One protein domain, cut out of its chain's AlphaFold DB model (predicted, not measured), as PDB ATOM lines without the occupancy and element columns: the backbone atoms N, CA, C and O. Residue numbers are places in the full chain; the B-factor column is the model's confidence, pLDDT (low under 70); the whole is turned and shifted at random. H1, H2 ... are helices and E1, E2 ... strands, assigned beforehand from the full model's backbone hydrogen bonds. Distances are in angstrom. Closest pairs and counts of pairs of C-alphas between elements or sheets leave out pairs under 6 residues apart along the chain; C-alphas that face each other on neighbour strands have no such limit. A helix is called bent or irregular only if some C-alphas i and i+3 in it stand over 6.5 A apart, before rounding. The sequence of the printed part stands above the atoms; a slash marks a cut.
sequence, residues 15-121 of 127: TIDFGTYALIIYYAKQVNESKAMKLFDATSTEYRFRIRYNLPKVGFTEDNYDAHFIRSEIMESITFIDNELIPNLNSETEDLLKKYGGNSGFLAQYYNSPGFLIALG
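This is residues 15 to 121 of the 127 residues of an uncharacterized protein of Pedobacter sp. Leaf176 (UniProt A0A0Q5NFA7). A helical hairpin of H1 and H2 makes the core, with the long, kinked H4 packed across it. The helices H5, H6 and H7 lie round H1, and H3 with the loop after it makes a small lobe at one end of the longest axis. The printed part has 107 residues, mostly helix, in the order E1, then H1 to H7; E1 pairs with no named strand. It is compact, with a radius of gyration of the C-alphas of 14.8 A, and spans 46 by 30 by 25 A.

E1, residues 15 to 17, meets H1, residues 18 to 31, only through their link. H1, the hub, touches H2, residues 33 to 42, opposite ways at 37 degrees, only just a steep tilt; C-alphas 29 and 36 are closest, 5.1 A. H3, residues 46 to 52, is close to but not clearly touching H2; C-alphas 41 and 49 are closest, 6.5 A. H4, residues 71 to 91, touches H2 at a steep tilt of 57 degrees (C-alphas 39 and 77 closest, 5.1 A) and H1 about perpendicular, 88 degrees (C-alphas 28 and 85 closest, 6.3 A). H5, residues 96 to 99, and H6, residues 102 to 112, are close to but not clearly touching H1. H7, residues 115 to 120, only just touches H1, with 3 pairs of C-alphas within 8 A. Every O i to N i+4 pair is within hydrogen-bond range in H1, H2, H3 and H6, against 15 of 17 in H4 and 0 of 2 in H7, where 2 of 3 O i to N i+3 pairs are; H5 is too short for such a pair.

H1 begins at C-alpha 18 (165.329, 149.531, 175.628) and is 20.1 A long. H4, 29.2 A, has a kink of 28 degrees near residue 80 and is only just irregular: C-alphas 83 and 86 are 6.8 A apart. H7 ends at C-alpha 120 (171.849, 143.786, 175.069).

The farthest C-alphas, Gly 59 and Thr 93, are 47.1 A apart. H3 to H4 is a long link, 18 residues; residues 90 to 95 stand free. The printed part has no cut, and no printed residue is under 70 in pLDDT.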
ATOM      1  N   THR A  15     160.275 155.862 168.875       84.56
ATOM      2  CA  THR A  15     161.180 155.577 169.989       84.56
ATOM      3  C   THR A  15     160.546 154.553 170.919       84.56
ATOM      4  O   THR A  15     159.456 154.779 171.446       84.56
ATOM      5  N   ILE A  16     161.244 153.443 171.137       85.94
ATOM      6  CA  ILE A  16     160.881 152.396 172.093       85.94
ATOM      7  C   ILE A  16     161.960 152.372 173.179       85.94
ATOM      8  O   ILE A  16     163.155 152.435 172.868       85.94
ATOM      9  N   ASP A  17     161.565 152.306 174.451       88.50
ATOM     10  CA  ASP A  17     162.524 152.110 175.538       88.50
ATOM     11  C   ASP A  17     163.240 150.755 175.393       88.50
ATOM     12  O   ASP A  17     162.728 149.790 174.810       88.50
ATOM     13  N   PHE A  18     164.483 150.696 175.861       88.38
ATOM     14  CA  PHE A  18     165.329 149.531 175.628       88.38
ATOM     15  C   PHE A  18     164.817 148.273 176.348       88.38
ATOM     16  O   PHE A  18     164.937 147.175 175.796       88.38
ATOM     17  N   GLY A  19     164.186 148.429 177.517       90.56
ATOM     18  CA  GLY A  19     163.535 147.346 178.252       90.56
ATOM     19  C   GLY A  19     162.384 146.713 177.468       90.56
ATOM     20  O   GLY A  19     162.343 145.491 177.311       90.56
ATOM     21  N   THR A  20     161.498 147.523 176.886       90.06
ATOM     22  CA  THR A  20     160.389 147.076 176.030       90.06
ATOM     23  C   THR A  20     160.898 146.379 174.777       90.06
ATOM     24  O   THR A  20     160.411 145.302 174.428       90.06
ATOM     25  N   TYR A  21     161.913 146.939 174.109       91.56
ATOM     26  CA  TYR A  21     162.547 146.267 172.975       91.56
ATOM     27  C   TYR A  21     163.075 144.883 173.376       91.56
ATOM     28  O   TYR A  21     162.790 143.881 172.716       91.56
ATOM     29  N   ALA A  22     163.799 144.797 174.491       92.69
ATOM     30  CA  ALA A  22     164.332 143.534 174.968       92.69
ATOM     31  C   ALA A  22     163.251 142.527 175.362       92.69
ATOM     32  O   ALA A  22     163.395 141.340 175.067       92.69
ATOM     33  N   LEU A  23     162.167 142.987 175.986       93.44
ATOM     34  CA  LEU A  23     161.009 142.170 176.324       93.44
ATOM     35  C   LEU A  23     160.379 141.555 175.066       93.44
ATOM     36  O   LEU A  23     160.116 140.352 175.038       93.44
ATOM     37  N   ILE A  24     160.207 142.353 174.007       93.06
ATOM     38  CA  ILE A  24     159.659 141.893 172.723       93.06
ATOM     39  C   ILE A  24     160.563 140.827 172.096       93.06
ATOM     40  O   ILE A  24     160.076 139.766 171.699       93.06
ATOM     41  N   ILE A  25     161.878 141.061 172.023       94.69
ATOM     42  CA  ILE A  25     162.787 140.080 171.411       94.69
ATOM     43  C   ILE A  25     162.925 138.827 172.291       94.69
ATOM     44  O   ILE A  25     163.003 137.714 171.768       94.69
ATOM     45  N   TYR A  26     162.903 138.963 173.619       95.31
ATOM     46  CA  TYR A  26     162.888 137.812 174.522       95.31
ATOM     47  C   TYR A  26     161.641 136.955 174.316       95.31
ATOM     48  O   TYR A  26     161.753 135.734 174.212       95.31
ATOM     49  N   TYR A  27     160.468 137.578 174.191       95.88
ATOM     50  CA  TYR A  27     159.237 136.871 173.861       95.88
ATOM     51  C   TYR A  27     159.346 136.162 172.504       95.88
ATOM     52  O   TYR A  27     159.064 134.968 172.402       95.88
ATOM     53  N   ALA A  28     159.852 136.855 171.479       96.81
ATOM     54  CA  ALA A  28     160.079 136.274 170.158       96.81
ATOM     55  C   ALA A  28     160.991 135.040 170.212       96.81
ATOM     56  O   ALA A  28     160.713 134.038 169.550       96.81
ATOM     57  N   LYS A  29     162.039 135.074 171.046       96.00
ATOM     58  CA  LYS A  29     162.925 133.929 171.291       96.00
ATOM     59  C   LYS A  29     162.166 132.720 171.850       96.00
ATOM     60  O   LYS A  29     162.467 131.601 171.443       96.00
ATOM     61  N   GLN A  30     161.188 132.927 172.737       94.38
ATOM     62  CA  GLN A  30     160.361 131.836 173.273       94.38
ATOM     63  C   GLN A  30     159.431 131.227 172.214       94.38
ATOM     64  O   GLN A  30     159.168 130.028 172.257       94.38
ATOM     65  N   VAL A  31     158.950 132.031 171.258       96.62
ATOM     66  CA  VAL A  31     158.127 131.544 170.136       96.62
ATOM     67  C   VAL A  31     158.978 130.737 169.153       96.62
ATOM     68  O   VAL A  31     158.618 129.620 168.783       96.62
ATOM     69  N   ASN A  32     160.110 131.295 168.714       97.00
ATOM     70  CA  ASN A  32     161.047 130.618 167.823       97.00
ATOM     71  C   ASN A  32     162.445 131.248 167.906       97.00
ATOM     72  O   ASN A  32     162.708 132.289 167.304       97.00
ATOM     73  N   GLU A  33     163.372 130.583 168.596       95.38
ATOM     74  CA  GLU A  33     164.720 131.110 168.837       95.38
ATOM     75  C   GLU A  33     165.500 131.418 167.548       95.38
ATOM     76  O   GLU A  33     166.132 132.469 167.445       95.38
ATOM     77  N   SER A  34     165.430 130.545 166.537       94.94
ATOM     78  CA  SER A  34     166.196 130.722 165.296       94.94
ATOM     79  C   SER A  34     165.713 131.924 164.484       94.94
ATOM     80  O   SER A  34     166.531 132.697 163.983       94.94
ATOM     81  N   LYS A  35     164.394 132.115 164.377       96.00
ATOM     82  CA  LYS A  35     163.808 133.262 163.666       96.00
ATOM     83  C   LYS A  35     163.958 134.559 164.457       96.00
ATOM     84  O   LYS A  35     164.213 135.607 163.868       96.00
ATOM     85  N   ALA A  36     163.872 134.487 165.785       95.94
ATOM     86  CA  ALA A  36     164.114 135.628 166.659       95.94
ATOM     87  C   ALA A  36     165.562 136.127 166.579       95.94
ATOM     88  O   ALA A  36     165.781 137.334 166.603       95.94
ATOM     89  N   MET A  37     166.541 135.228 166.422       94.25
ATOM     90  CA  MET A  37     167.935 135.621 166.195       94.25
ATOM     91  C   MET A  37     168.078 136.437 164.905       94.25
ATOM     92  O   MET A  37     168.655 137.517 164.938       94.25
ATOM     93  N   LYS A  38     167.464 135.996 163.800       93.69
ATOM     94  CA  LYS A  38     167.469 136.748 162.530       93.69
ATOM     95  C   LYS A  38     166.781 138.105 162.655       93.69
ATOM     96  O   LYS A  38     167.285 139.100 162.152       93.69
ATOM     97  N   LEU A  39     165.648 138.161 163.364       94.12
ATOM     98  CA  LEU A  39     164.974 139.425 163.677       94.12
ATOM     99  C   LEU A  39     165.889 140.375 164.466       94.12
ATOM    100  O   LEU A  39     165.946 141.561 164.168       94.12
ATOM    101  N   PHE A  40     166.627 139.852 165.441       93.06
ATOM    102  CA  PHE A  40     167.585 140.616 166.235       93.06
ATOM    103  C   PHE A  40     168.823 141.069 165.444       93.06
ATOM    104  O   PHE A  40     169.375 142.146 165.684       93.06
ATOM    105  N   ASP A  41     169.283 140.257 164.495       92.19
ATOM    106  CA  ASP A  41     170.363 140.627 163.582       92.19
ATOM    107  C   ASP A  41     169.911 141.720 162.606       92.19
ATOM    108  O   ASP A  41     170.660 142.665 162.369       92.19
ATOM    109  N   ALA A  42     168.666 141.658 162.121       89.19
ATOM    110  CA  ALA A  42     168.087 142.650 161.213       89.19
ATOM    111  C   ALA A  42     167.931 144.050 161.838       89.19
ATOM    112  O   ALA A  42     167.839 145.039 161.115       89.19
ATOM    113  N   THR A  43     167.914 144.153 163.169       86.44
ATOM    114  CA  THR A  43     167.914 145.430 163.906       86.44
ATOM    115  C   THR A  43     169.310 145.845 164.386       86.44
ATOM    116  O   THR A  43     169.465 146.882 165.032       86.44
ATOM    117  N   SER A  44     170.346 145.048 164.101       87.75
ATOM    118  CA  SER A  44     171.726 145.321 164.504       87.75
ATOM    119  C   SER A  44     172.490 146.079 163.412       87.75
ATOM    120  O   SER A  44     172.296 145.871 162.218       87.75
ATOM    121  N   THR A  45     173.444 146.919 163.817       89.25
ATOM    122  CA  THR A  45     174.453 147.473 162.894       89.25
ATOM    123  C   THR A  45     175.339 146.357 162.334       89.25
ATOM    124  O   THR A  45     175.659 145.411 163.067       89.25
ATOM    125  N   GLU A  46     175.864 146.527 161.124       90.94
ATOM    126  CA  GLU A  46     176.817 145.608 160.493       90.94
ATOM    127  C   GLU A  46     178.065 145.377 161.366       90.94
ATOM    128  O   GLU A  46     178.539 144.245 161.498       90.94
ATOM    129  N   TYR A  47     178.562 146.420 162.046       90.69
ATOM    130  CA  TYR A  47     179.664 146.294 163.004       90.69
ATOM    131  C   TYR A  47     179.343 145.282 164.114       90.69
ATOM    132  O   TYR A  47     180.080 144.310 164.308       90.69
ATOM    133  N   ARG A  48     178.224 145.473 164.827       88.81
ATOM    134  CA  ARG A  48     177.787 144.573 165.911       88.81
ATOM    135  C   ARG A  48     177.544 143.147 165.424       88.81
ATOM    136  O   ARG A  48     177.940 142.211 166.118       88.81
ATOM    137  N   PHE A  49     176.950 142.980 164.240       91.31
ATOM    138  CA  PHE A  49     176.764 141.667 163.621       91.31
ATOM    139  C   PHE A  49     178.113 140.957 163.427       91.31
ATOM    140  O   PHE A  49     178.319 139.841 163.905       91.31
ATOM    141  N   ARG A  50     179.095 141.634 162.820       91.75
ATOM    142  CA  ARG A  50     180.428 141.057 162.588       91.75
ATOM    143  C   ARG A  50     181.152 140.692 163.879       91.75
ATOM    144  O   ARG A  50     181.787 139.642 163.925       91.75
ATOM    145  N   ILE A  51     181.038 141.512 164.927       91.00
ATOM    146  CA  ILE A  51     181.585 141.186 166.254       91.00
ATOM    147  C   ILE A  51     180.956 139.900 166.803       91.00
ATOM    148  O   ILE A  51     181.687 139.001 167.216       91.00
ATOM    149  N   ARG A  52     179.622 139.790 166.773       89.38
ATOM    150  CA  ARG A  52     178.879 138.626 167.287       89.38
ATOM    151  C   ARG A  52     179.293 137.325 166.601       89.38
ATOM    152  O   ARG A  52     179.487 136.320 167.278       89.38
ATOM    153  N   TYR A  53     179.458 137.359 165.282       90.94
ATOM    154  CA  TYR A  53     179.780 136.183 164.468       90.94
ATOM    155  C   TYR A  53     181.280 135.996 164.201       90.94
ATOM    156  O   TYR A  53     181.656 135.144 163.398       90.94
ATOM    157  N   ASN A  54     182.146 136.767 164.871       92.69
ATOM    158  CA  ASN A  54     183.600 136.734 164.688       92.69
ATOM    159  C   ASN A  54     184.025 136.853 163.206       92.69
ATOM    160  O   ASN A  54     184.915 136.148 162.725       92.69
ATOM    161  N   LEU A  55     183.354 137.739 162.468       92.81
ATOM    162  CA  LEU A  55     183.629 138.020 161.062       92.81
ATOM    163  C   LEU A  55     184.651 139.164 160.927       92.81
ATOM    164  O   LEU A  55     184.716 140.049 161.785       92.81
ATOM    165  N   PRO A  56     185.432 139.217 159.829       94.56
ATOM    166  CA  PRO A  56     186.329 140.341 159.566       94.56
ATOM    167  C   PRO A  56     185.566 141.668 159.539       94.56
ATOM    168  O   PRO A  56     184.507 141.747 158.925       94.56
ATOM    169  N   LYS A  57     186.105 142.728 160.150       89.12
ATOM    170  CA  LYS A  57     185.409 144.025 160.263       89.12
ATOM    171  C   LYS A  57     185.380 144.840 158.965       89.12
ATOM    172  O   LYS A  57     184.519 145.683 158.832       89.12
ATOM    173  N   VAL A  58     186.300 144.612 158.023       87.56
ATOM    174  CA  VAL A  58     186.341 145.237 156.674       87.56
ATOM    175  C   VAL A  58     185.988 146.741 156.656       87.56
ATOM    176  O   VAL A  58     185.159 147.187 155.874       87.56
ATOM    177  N   GLY A  59     186.607 147.538 157.531       85.62
ATOM    178  CA  GLY A  59     186.382 148.990 157.581       85.62
ATOM    179  C   GLY A  59     185.185 149.448 158.422       85.62
ATOM    180  O   GLY A  59     185.047 150.647 158.633       85.62
ATOM    181  N   PHE A  60     184.381 148.530 158.964       87.06
ATOM    182  CA  PHE A  60     183.336 148.848 159.934       87.06
ATOM    183  C   PHE A  60     183.919 149.093 161.330       87.06
ATOM    184  O   PHE A  60     184.712 148.297 161.852       87.06
ATOM    185  N   THR A  61     183.484 150.186 161.943       88.81
ATOM    186  CA  THR A  61     183.863 150.651 163.281       88.81
ATOM    187  C   THR A  61     182.623 150.796 164.163       88.81
ATOM    188  O   THR A  61     181.496 150.668 163.692       88.81
ATOM    189  N   GLU A  62     182.817 151.007 165.463       84.75
ATOM    190  CA  GLU A  62     181.715 151.073 166.434       84.75
ATOM    191  C   GLU A  62     180.759 152.255 166.210       84.75
ATOM    192  O   GLU A  62     179.580 152.160 166.534       84.75
ATOM    193  N   ASP A  63     181.262 153.338 165.626       85.56
ATOM    194  CA  ASP A  63     180.522 154.538 165.234       85.56
ATOM    195  C   ASP A  63     179.843 154.419 163.860       85.56
ATOM    196  O   ASP A  63     179.176 155.353 163.417       85.56
ATOM    197  N   ASN A  64     179.986 153.282 163.171       82.12
ATOM    198  CA  ASN A  64     179.247 153.026 161.944       82.12
ATOM    199  C   ASN A  64     177.851 152.463 162.260       82.12
ATOM    200  O   ASN A  64     177.706 151.370 162.809       82.12
ATOM    201  N   TYR A  65     176.825 153.220 161.872       81.00
ATOM    202  CA  TYR A  65     175.416 152.904 162.117       81.00
ATOM    203  C   TYR A  65     174.728 152.203 160.937       81.00
ATOM    204  O   TYR A  65     173.505 152.069 160.942       81.00
ATOM    205  N   ASP A  66     175.487 151.743 159.936       85.69
ATOM    206  CA  ASP A  66     174.907 151.021 158.806       85.69
ATOM    207  C   ASP A  66     174.264 149.722 159.304       85.69
ATOM    208  O   ASP A  66     174.881 148.926 160.019       85.69
ATOM    209  N   ALA A  67     173.001 149.518 158.940       84.25
ATOM    210  CA  ALA A  67     172.259 148.324 159.315       84.25
ATOM    211  C   ALA A  67     172.841 147.079 158.633       84.25
ATOM    212  O   ALA A  67     173.209 147.109 157.455       84.25
ATOM    213  N   HIS A  68     172.863 145.961 159.356       88.00
ATOM    214  CA  HIS A  68     173.077 144.662 158.737       88.00
ATOM    215  C   HIS A  68     171.895 144.343 157.809       88.00
ATOM    216  O   HIS A  68     170.748 144.295 158.251       88.00
ATOM    217  N   PHE A  69     172.157 144.138 156.513       85.19
ATOM    218  CA  PHE A  69     171.097 143.979 155.516       85.19
ATOM    219  C   PHE A  69     171.287 142.729 154.651       85.19
ATOM    220  O   PHE A  69     171.969 142.748 153.625       85.19
ATOM    221  N   ILE A  70     170.603 141.644 155.020       89.50
ATOM    222  CA  ILE A  70     170.442 140.454 154.178       89.50
ATOM    223  C   ILE A  70     168.963 140.310 153.819       89.50
ATOM    224  O   ILE A  70     168.132 139.940 154.645       89.50
ATOM    225  N   ARG A  71     168.618 140.569 152.549       90.31
ATOM    226  CA  ARG A  71     167.219 140.592 152.075       90.31
ATOM    227  C   ARG A  71     166.430 139.332 152.444       90.31
ATOM    228  O   ARG A  71     165.267 139.444 152.816       90.31
ATOM    229  N   SER A  72     167.021 138.145 152.300       91.69
ATOM    230  CA  SER A  72     166.335 136.886 152.619       91.69
ATOM    231  C   SER A  72     166.008 136.764 154.105       91.69
ATOM    232  O   SER A  72     164.918 136.314 154.438       91.69
ATOM    233  N   GLU A  73     166.913 137.201 154.980       91.06
ATOM    234  CA  GLU A  73     166.704 137.171 156.429       91.06
ATOM    235  C   GLU A  73     165.666 138.206 156.850       91.06
ATOM    236  O   GLU A  73     164.765 137.873 157.605       91.06
ATOM    237  N   ILE A  74     165.691 139.406 156.261       90.94
ATOM    238  CA  ILE A  74     164.667 140.436 156.492       90.94
ATOM    239  C   ILE A  74     163.276 139.930 156.095       90.94
ATOM    240  O   ILE A  74     162.322 140.076 156.856       90.94
ATOM    241  N   MET A  75     163.140 139.302 154.922       93.50
ATOM    242  CA  MET A  75     161.860 138.734 154.483       93.50
ATOM    243  C   MET A  75     161.377 137.612 155.407       93.50
ATOM    244  O   MET A  75     160.177 137.491 155.657       93.50
ATOM    245  N   GLU A  76     162.296 136.797 155.926       94.31
ATOM    246  CA  GLU A  76     161.973 135.761 156.904       94.31
ATOM    247  C   GLU A  76     161.549 136.365 158.247       94.31
ATOM    248  O   GLU A  76     160.566 135.907 158.821       94.31
ATOM    249  N   SER A  77     162.213 137.426 158.710       94.88
ATOM    250  CA  SER A  77     161.835 138.165 159.917       94.88
ATOM    251  C   SER A  77     160.457 138.814 159.787       94.88
ATOM    252  O   SER A  77     159.660 138.699 160.712       94.88
ATOM    253  N   ILE A  78     160.134 139.421 158.641       94.38
ATOM    254  CA  ILE A  78     158.786 139.952 158.359       94.38
ATOM    255  C   ILE A  78     157.755 138.818 158.410       94.38
ATOM    256  O   ILE A  78     156.758 138.908 159.118       94.38
ATOM    257  N   THR A  79     158.034 137.705 157.725       96.94
ATOM    258  CA  THR A  79     157.143 136.533 157.711       96.94
ATOM    259  C   THR A  79     156.930 135.965 159.116       96.94
ATOM    260  O   THR A  79     155.818 135.578 159.466       96.94
ATOM    261  N   PHE A  80     157.989 135.914 159.926       97.69
ATOM    262  CA  PHE A  80     157.937 135.489 161.322       97.69
ATOM    263  C   PHE A  80     157.076 136.431 162.169       97.69
ATOM    264  O   PHE A  80     156.245 135.958 162.944       97.69
ATOM    265  N   ILE A  81     157.234 137.749 162.003       96.56
ATOM    266  CA  ILE A  81     156.418 138.746 162.705       96.56
ATOM    267  C   ILE A  81     154.932 138.537 162.390       96.56
ATOM    268  O   ILE A  81     154.130 138.390 163.314       96.56
ATOM    269  N   ASP A  82     154.582 138.467 161.106       97.69
ATOM    270  CA  ASP A  82     153.188 138.441 160.652       97.69
ATOM    271  C   ASP A  82     152.478 137.122 160.977       97.69
ATOM    272  O   ASP A  82     151.318 137.120 161.393       97.69
ATOM    273  N   ASN A  83     153.165 135.991 160.796       97.94
ATOM    274  CA  ASN A  83     152.524 134.675 160.853       97.94
ATOM    275  C   ASN A  83     152.681 133.963 162.198       97.94
ATOM    276  O   ASN A  83     151.914 133.047 162.487       97.94
ATOM    277  N   GLU A  84     153.669 134.342 163.010       97.62
ATOM    278  CA  GLU A  84     153.949 133.678 164.284       97.62
ATOM    279  C   GLU A  84     153.914 134.673 165.444       97.62
ATOM    280  O   GLU A  84     153.125 134.480 166.366       97.62
ATOM    281  N   LEU A  85     154.704 135.750 165.414       96.25
ATOM    282  CA  LEU A  85     154.859 136.623 166.580       96.25
ATOM    283  C   LEU A  85     153.573 137.385 166.932       96.25
ATOM    284  O   LEU A  85     153.109 137.288 168.066       96.25
ATOM    285  N   ILE A  86     152.980 138.107 165.974       95.94
ATOM    286  CA  ILE A  86     151.739 138.867 166.188       95.94
ATOM    287  C   ILE A  86     150.581 137.937 166.596       95.94
ATOM    288  O   ILE A  86     149.907 138.242 167.581       95.94
ATOM    289  N   PRO A  87     150.339 136.791 165.926       97.56
ATOM    290  CA  PRO A  87     149.306 135.852 166.360       97.56
ATOM    291  C   PRO A  87     149.514 135.307 167.776       97.56
ATOM    292  O   PRO A  87     148.547 135.238 168.532       97.56
ATOM    293  N   ASN A  88     150.752 134.964 168.157       96.69
ATOM    294  CA  ASN A  88     151.052 134.506 169.517       96.69
ATOM    295  C   ASN A  88     150.792 135.623 170.540       96.69
ATOM    296  O   ASN A  88     150.079 135.383 171.512       96.69
ATOM    297  N   LEU A  89     151.246 136.854 170.276       94.25
ATOM    298  CA  LEU A  89     150.973 138.017 171.132       94.25
ATOM    299  C   LEU A  89     149.472 138.278 171.303       94.25
ATOM    300  O   LEU A  89     149.008 138.487 172.417       94.25
ATOM    301  N   ASN A  90     148.694 138.212 170.221       94.44
ATOM    302  CA  ASN A  90     147.240 138.392 170.271       94.44
ATOM    303  C   ASN A  90     146.516 137.273 171.038       94.44
ATOM    304  O   ASN A  90     145.354 137.442 171.409       94.44
ATOM    305  N   SER A  91     147.173 136.128 171.242       94.50
ATOM    306  CA  SER A  91     146.651 135.015 172.036       94.50
ATOM    307  C   SER A  91     147.049 135.076 173.513       94.50
ATOM    308  O   SER A  91     146.507 134.314 174.316       94.50
ATOM    309  N   GLU A  92     147.963 135.976 173.894       93.56
ATOM    310  CA  GLU A  92     148.333 136.174 175.293       93.56
ATOM    311  C   GLU A  92     147.169 136.791 176.069       93.56
ATOM    312  O   GLU A  92     146.563 137.785 175.668       93.56
ATOM    313  N   THR A  93     146.859 136.201 177.221       93.19
ATOM    314  CA  THR A  93     145.798 136.689 178.115       93.19
ATOM    315  C   THR A  93     146.313 137.666 179.165       93.19
ATOM    316  O   THR A  93     145.522 138.296 179.865       93.19
ATOM    317  N   GLU A  94     147.633 137.769 179.303       92.38
ATOM    318  CA  GLU A  94     148.308 138.606 180.284       92.38
ATOM    319  C   GLU A  94     149.291 139.554 179.600       92.38
ATOM    320  O   GLU A  94     149.874 139.246 178.563       92.38
ATOM    321  N   ASP A  95     149.497 140.709 180.229       91.12
ATOM    322  CA  ASP A  95     150.607 141.591 179.892       91.12
ATOM    323  C   ASP A  95     151.942 140.836 180.038       91.12
ATOM    324  O   ASP A  95     152.166 140.159 181.044       91.12
ATOM    325  N   LEU A  96     152.830 140.949 179.045       92.44
ATOM    326  CA  LEU A  96     154.075 140.173 179.007       92.44
ATOM    327  C   LEU A  96     154.972 140.432 180.214       92.44
ATOM    328  O   LEU A  96     155.583 139.509 180.752       92.44
ATOM    329  N   LEU A  97     155.052 141.684 180.656       91.62
ATOM    330  CA  LEU A  97     155.886 142.035 181.790       91.62
ATOM    331  C   LEU A  97     155.317 141.417 183.073       91.62
ATOM    332  O   LEU A  97     156.069 140.858 183.871       91.62
ATOM    333  N   LYS A  98     153.988 141.412 183.242       93.38
ATOM    334  CA  LYS A  98     153.327 140.675 184.338       93.38
ATOM    335  C   LYS A  98     153.555 139.168 184.251       93.38
ATOM    336  O   LYS A  98     153.913 138.575 185.268       93.38
ATOM    337  N   LYS A  99     153.426 138.576 183.061       93.69
ATOM    338  CA  LYS A  99     153.696 137.151 182.801       93.69
ATOM    339  C   LYS A  99     155.095 136.745 183.266       93.69
ATOM    340  O   LYS A  99     155.286 135.644 183.777       93.69
ATOM    341  N   TYR A 100     156.072 137.640 183.130       94.31
ATOM    342  CA  TYR A 100     157.446 137.398 183.569       94.31
ATOM    343  C   TYR A 100     157.759 137.851 185.002       94.31
ATOM    344  O   TYR A 100     158.899 137.710 185.440       94.31
ATOM    345  N   GLY A 101     156.766 138.307 185.771       93.62
ATOM    346  CA  GLY A 101     156.935 138.685 187.176       93.62
ATOM    347  C   GLY A 101     157.418 140.123 187.394       93.62
ATOM    348  O   GLY A 101     158.094 140.394 188.385       93.62
ATOM    349  N   GLY A 102     157.087 141.044 186.486       92.81
ATOM    350  CA  GLY A 102     157.556 142.434 186.510       92.81
ATOM    351  C   GLY A 102     158.995 142.583 186.003       92.81
ATOM    352  O   GLY A 102     159.602 141.613 185.553       92.81
ATOM    353  N   ASN A 103     159.561 143.790 186.115       91.38
ATOM    354  CA  ASN A 103     160.922 144.101 185.643       91.38
ATOM    355  C   ASN A 103     161.971 143.150 186.230       91.38
ATOM    356  O   ASN A 103     162.714 142.506 185.492       91.38
ATOM    357  N   SER A 104     161.993 142.996 187.556       91.69
ATOM    358  CA  SER A 104     162.992 142.164 188.231       91.69
ATOM    359  C   SER A 104     162.825 140.674 187.889       91.69
ATOM    360  O   SER A 104     163.815 139.957 187.738       91.69
ATOM    361  N   GLY A 105     161.583 140.203 187.711       93.69
ATOM    362  CA  GLY A 105     161.298 138.833 187.277       93.69
ATOM    363  C   GLY A 105     161.745 138.571 185.837       93.69
ATOM    364  O   GLY A 105     162.405 137.564 185.568       93.69
ATOM    365  N   PHE A 106     161.467 139.507 184.929       94.06
ATOM    366  CA  PHE A 106     161.940 139.454 183.550       94.06
ATOM    367  C   PHE A 106     163.470 139.444 183.478       94.06
ATOM    368  O   PHE A 106     164.041 138.573 182.824       94.06
ATOM    369  N   LEU A 107     164.144 140.344 184.201       93.31
ATOM    370  CA  LEU A 107     165.606 140.404 184.239       93.31
ATOM    371  C   LEU A 107     166.212 139.091 184.739       93.31
ATOM    372  O   LEU A 107     167.139 138.573 184.120       93.31
ATOM    373  N   ALA A 108     165.658 138.499 185.801       93.00
ATOM    374  CA  ALA A 108     166.101 137.194 186.284       93.00
ATOM    375  C   ALA A 108     165.966 136.099 185.207       93.00
ATOM    376  O   ALA A 108     166.886 135.304 185.007       93.00
ATOM    377  N   GLN A 109     164.850 136.067 184.473       92.12
ATOM    378  CA  GLN A 109     164.644 135.108 183.382       92.12
ATOM    379  C   GLN A 109     165.587 135.348 182.193       92.12
ATOM    380  O   GLN A 109     166.142 134.390 181.646       92.12
ATOM    381  N   TYR A 110     165.805 136.610 181.822       92.31
ATOM    382  CA  TYR A 110     166.766 137.017 180.801       92.31
ATOM    383  C   TYR A 110     168.185 136.554 181.157       92.31
ATOM    384  O   TYR A 110     168.838 135.906 180.340       92.31
ATOM    385  N   TYR A 111     168.641 136.801 182.388       91.69
ATOM    386  CA  TYR A 111     169.995 136.452 182.822       91.69
ATOM    387  C   TYR A 111     170.233 134.947 182.980       91.69
ATOM    388  O   TYR A 111     171.365 134.491 182.824       91.69
ATOM    389  N   ASN A 112     169.183 134.157 183.221       91.81
ATOM    390  CA  ASN A 112     169.291 132.699 183.291       91.81
ATOM    391  C   ASN A 112     169.499 132.042 181.918       91.81
ATOM    392  O   ASN A 112     170.133 130.990 181.828       91.81
ATOM    393  N   SER A 113     168.960 132.627 180.845       88.06
ATOM    394  CA  SER A 113     169.115 132.101 179.484       88.06
ATOM    395  C   SER A 113     169.114 133.231 178.450       88.06
ATOM    396  O   SER A 113     168.154 133.386 177.682       88.06
ATOM    397  N   PRO A 114     170.192 134.031 178.385       87.38
ATOM    398  CA  PRO A 114     170.226 135.189 177.501       87.38
ATOM    399  C   PRO A 114     170.384 134.757 176.034       87.38
ATOM    400  O   PRO A 114     169.693 135.261 175.149       87.38
ATOM    401  N   GLY A 115     171.202 133.738 175.746       89.88
ATOM    402  CA  GLY A 115     171.511 133.336 174.367       89.88
ATOM    403  C   GLY A 115     172.089 134.511 173.572       89.88
ATOM    404  O   GLY A 115     172.942 135.236 174.083       89.88
ATOM    405  N   PHE A 116     171.589 134.752 172.356       90.44
ATOM    406  CA  PHE A 116     172.015 135.898 171.538       90.44
ATOM    407  C   PHE A 116     171.668 137.267 172.155       90.44
ATOM    408  O   PHE A 116     172.284 138.274 171.799       90.44
ATOM    409  N   LEU A 117     170.745 137.313 173.123       90.81
ATOM    410  CA  LEU A 117     170.339 138.551 173.791       90.81
ATOM    411  C   LEU A 117     171.355 139.060 174.808       90.81
ATOM    412  O   LEU A 117     171.243 140.213 175.201       90.81
ATOM    413  N   ILE A 118     172.377 138.274 175.177       89.25
ATOM    414  CA  ILE A 118     173.463 138.735 176.065       89.25
ATOM    415  C   ILE A 118     174.097 140.042 175.555       89.25
ATOM    416  O   ILE A 118     174.553 140.866 176.341       89.25
ATOM    417  N   ALA A 119     174.067 140.261 174.234       84.44
ATOM    418  CA  ALA A 119     174.561 141.467 173.582       84.44
ATOM    419  C   ALA A 119     173.793 142.750 173.962       84.44
ATOM    420  O   ALA A 119     174.271 143.841 173.656       84.44
ATOM    421  N   LEU A 120     172.618 142.639 174.590       86.19
ATOM    422  CA  LEU A 120     171.849 143.786 175.069       86.19
ATOM    423  C   LEU A 120     172.358 144.306 176.413       86.19
ATOM    424  O   LEU A 120     172.376 145.517 176.605       86.19
ATOM    425  N   GLY A 121     172.827 143.424 177.304       86.00
ATOM    426  CA  GLY A 121     173.341 143.807 178.625       86.00
ATOM    427  C   GLY A 121     172.337 144.639 179.427       86.00
ATOM    428  O   GLY A 121     172.625 145.793 179.716       86.00
TER     429      GLY A 121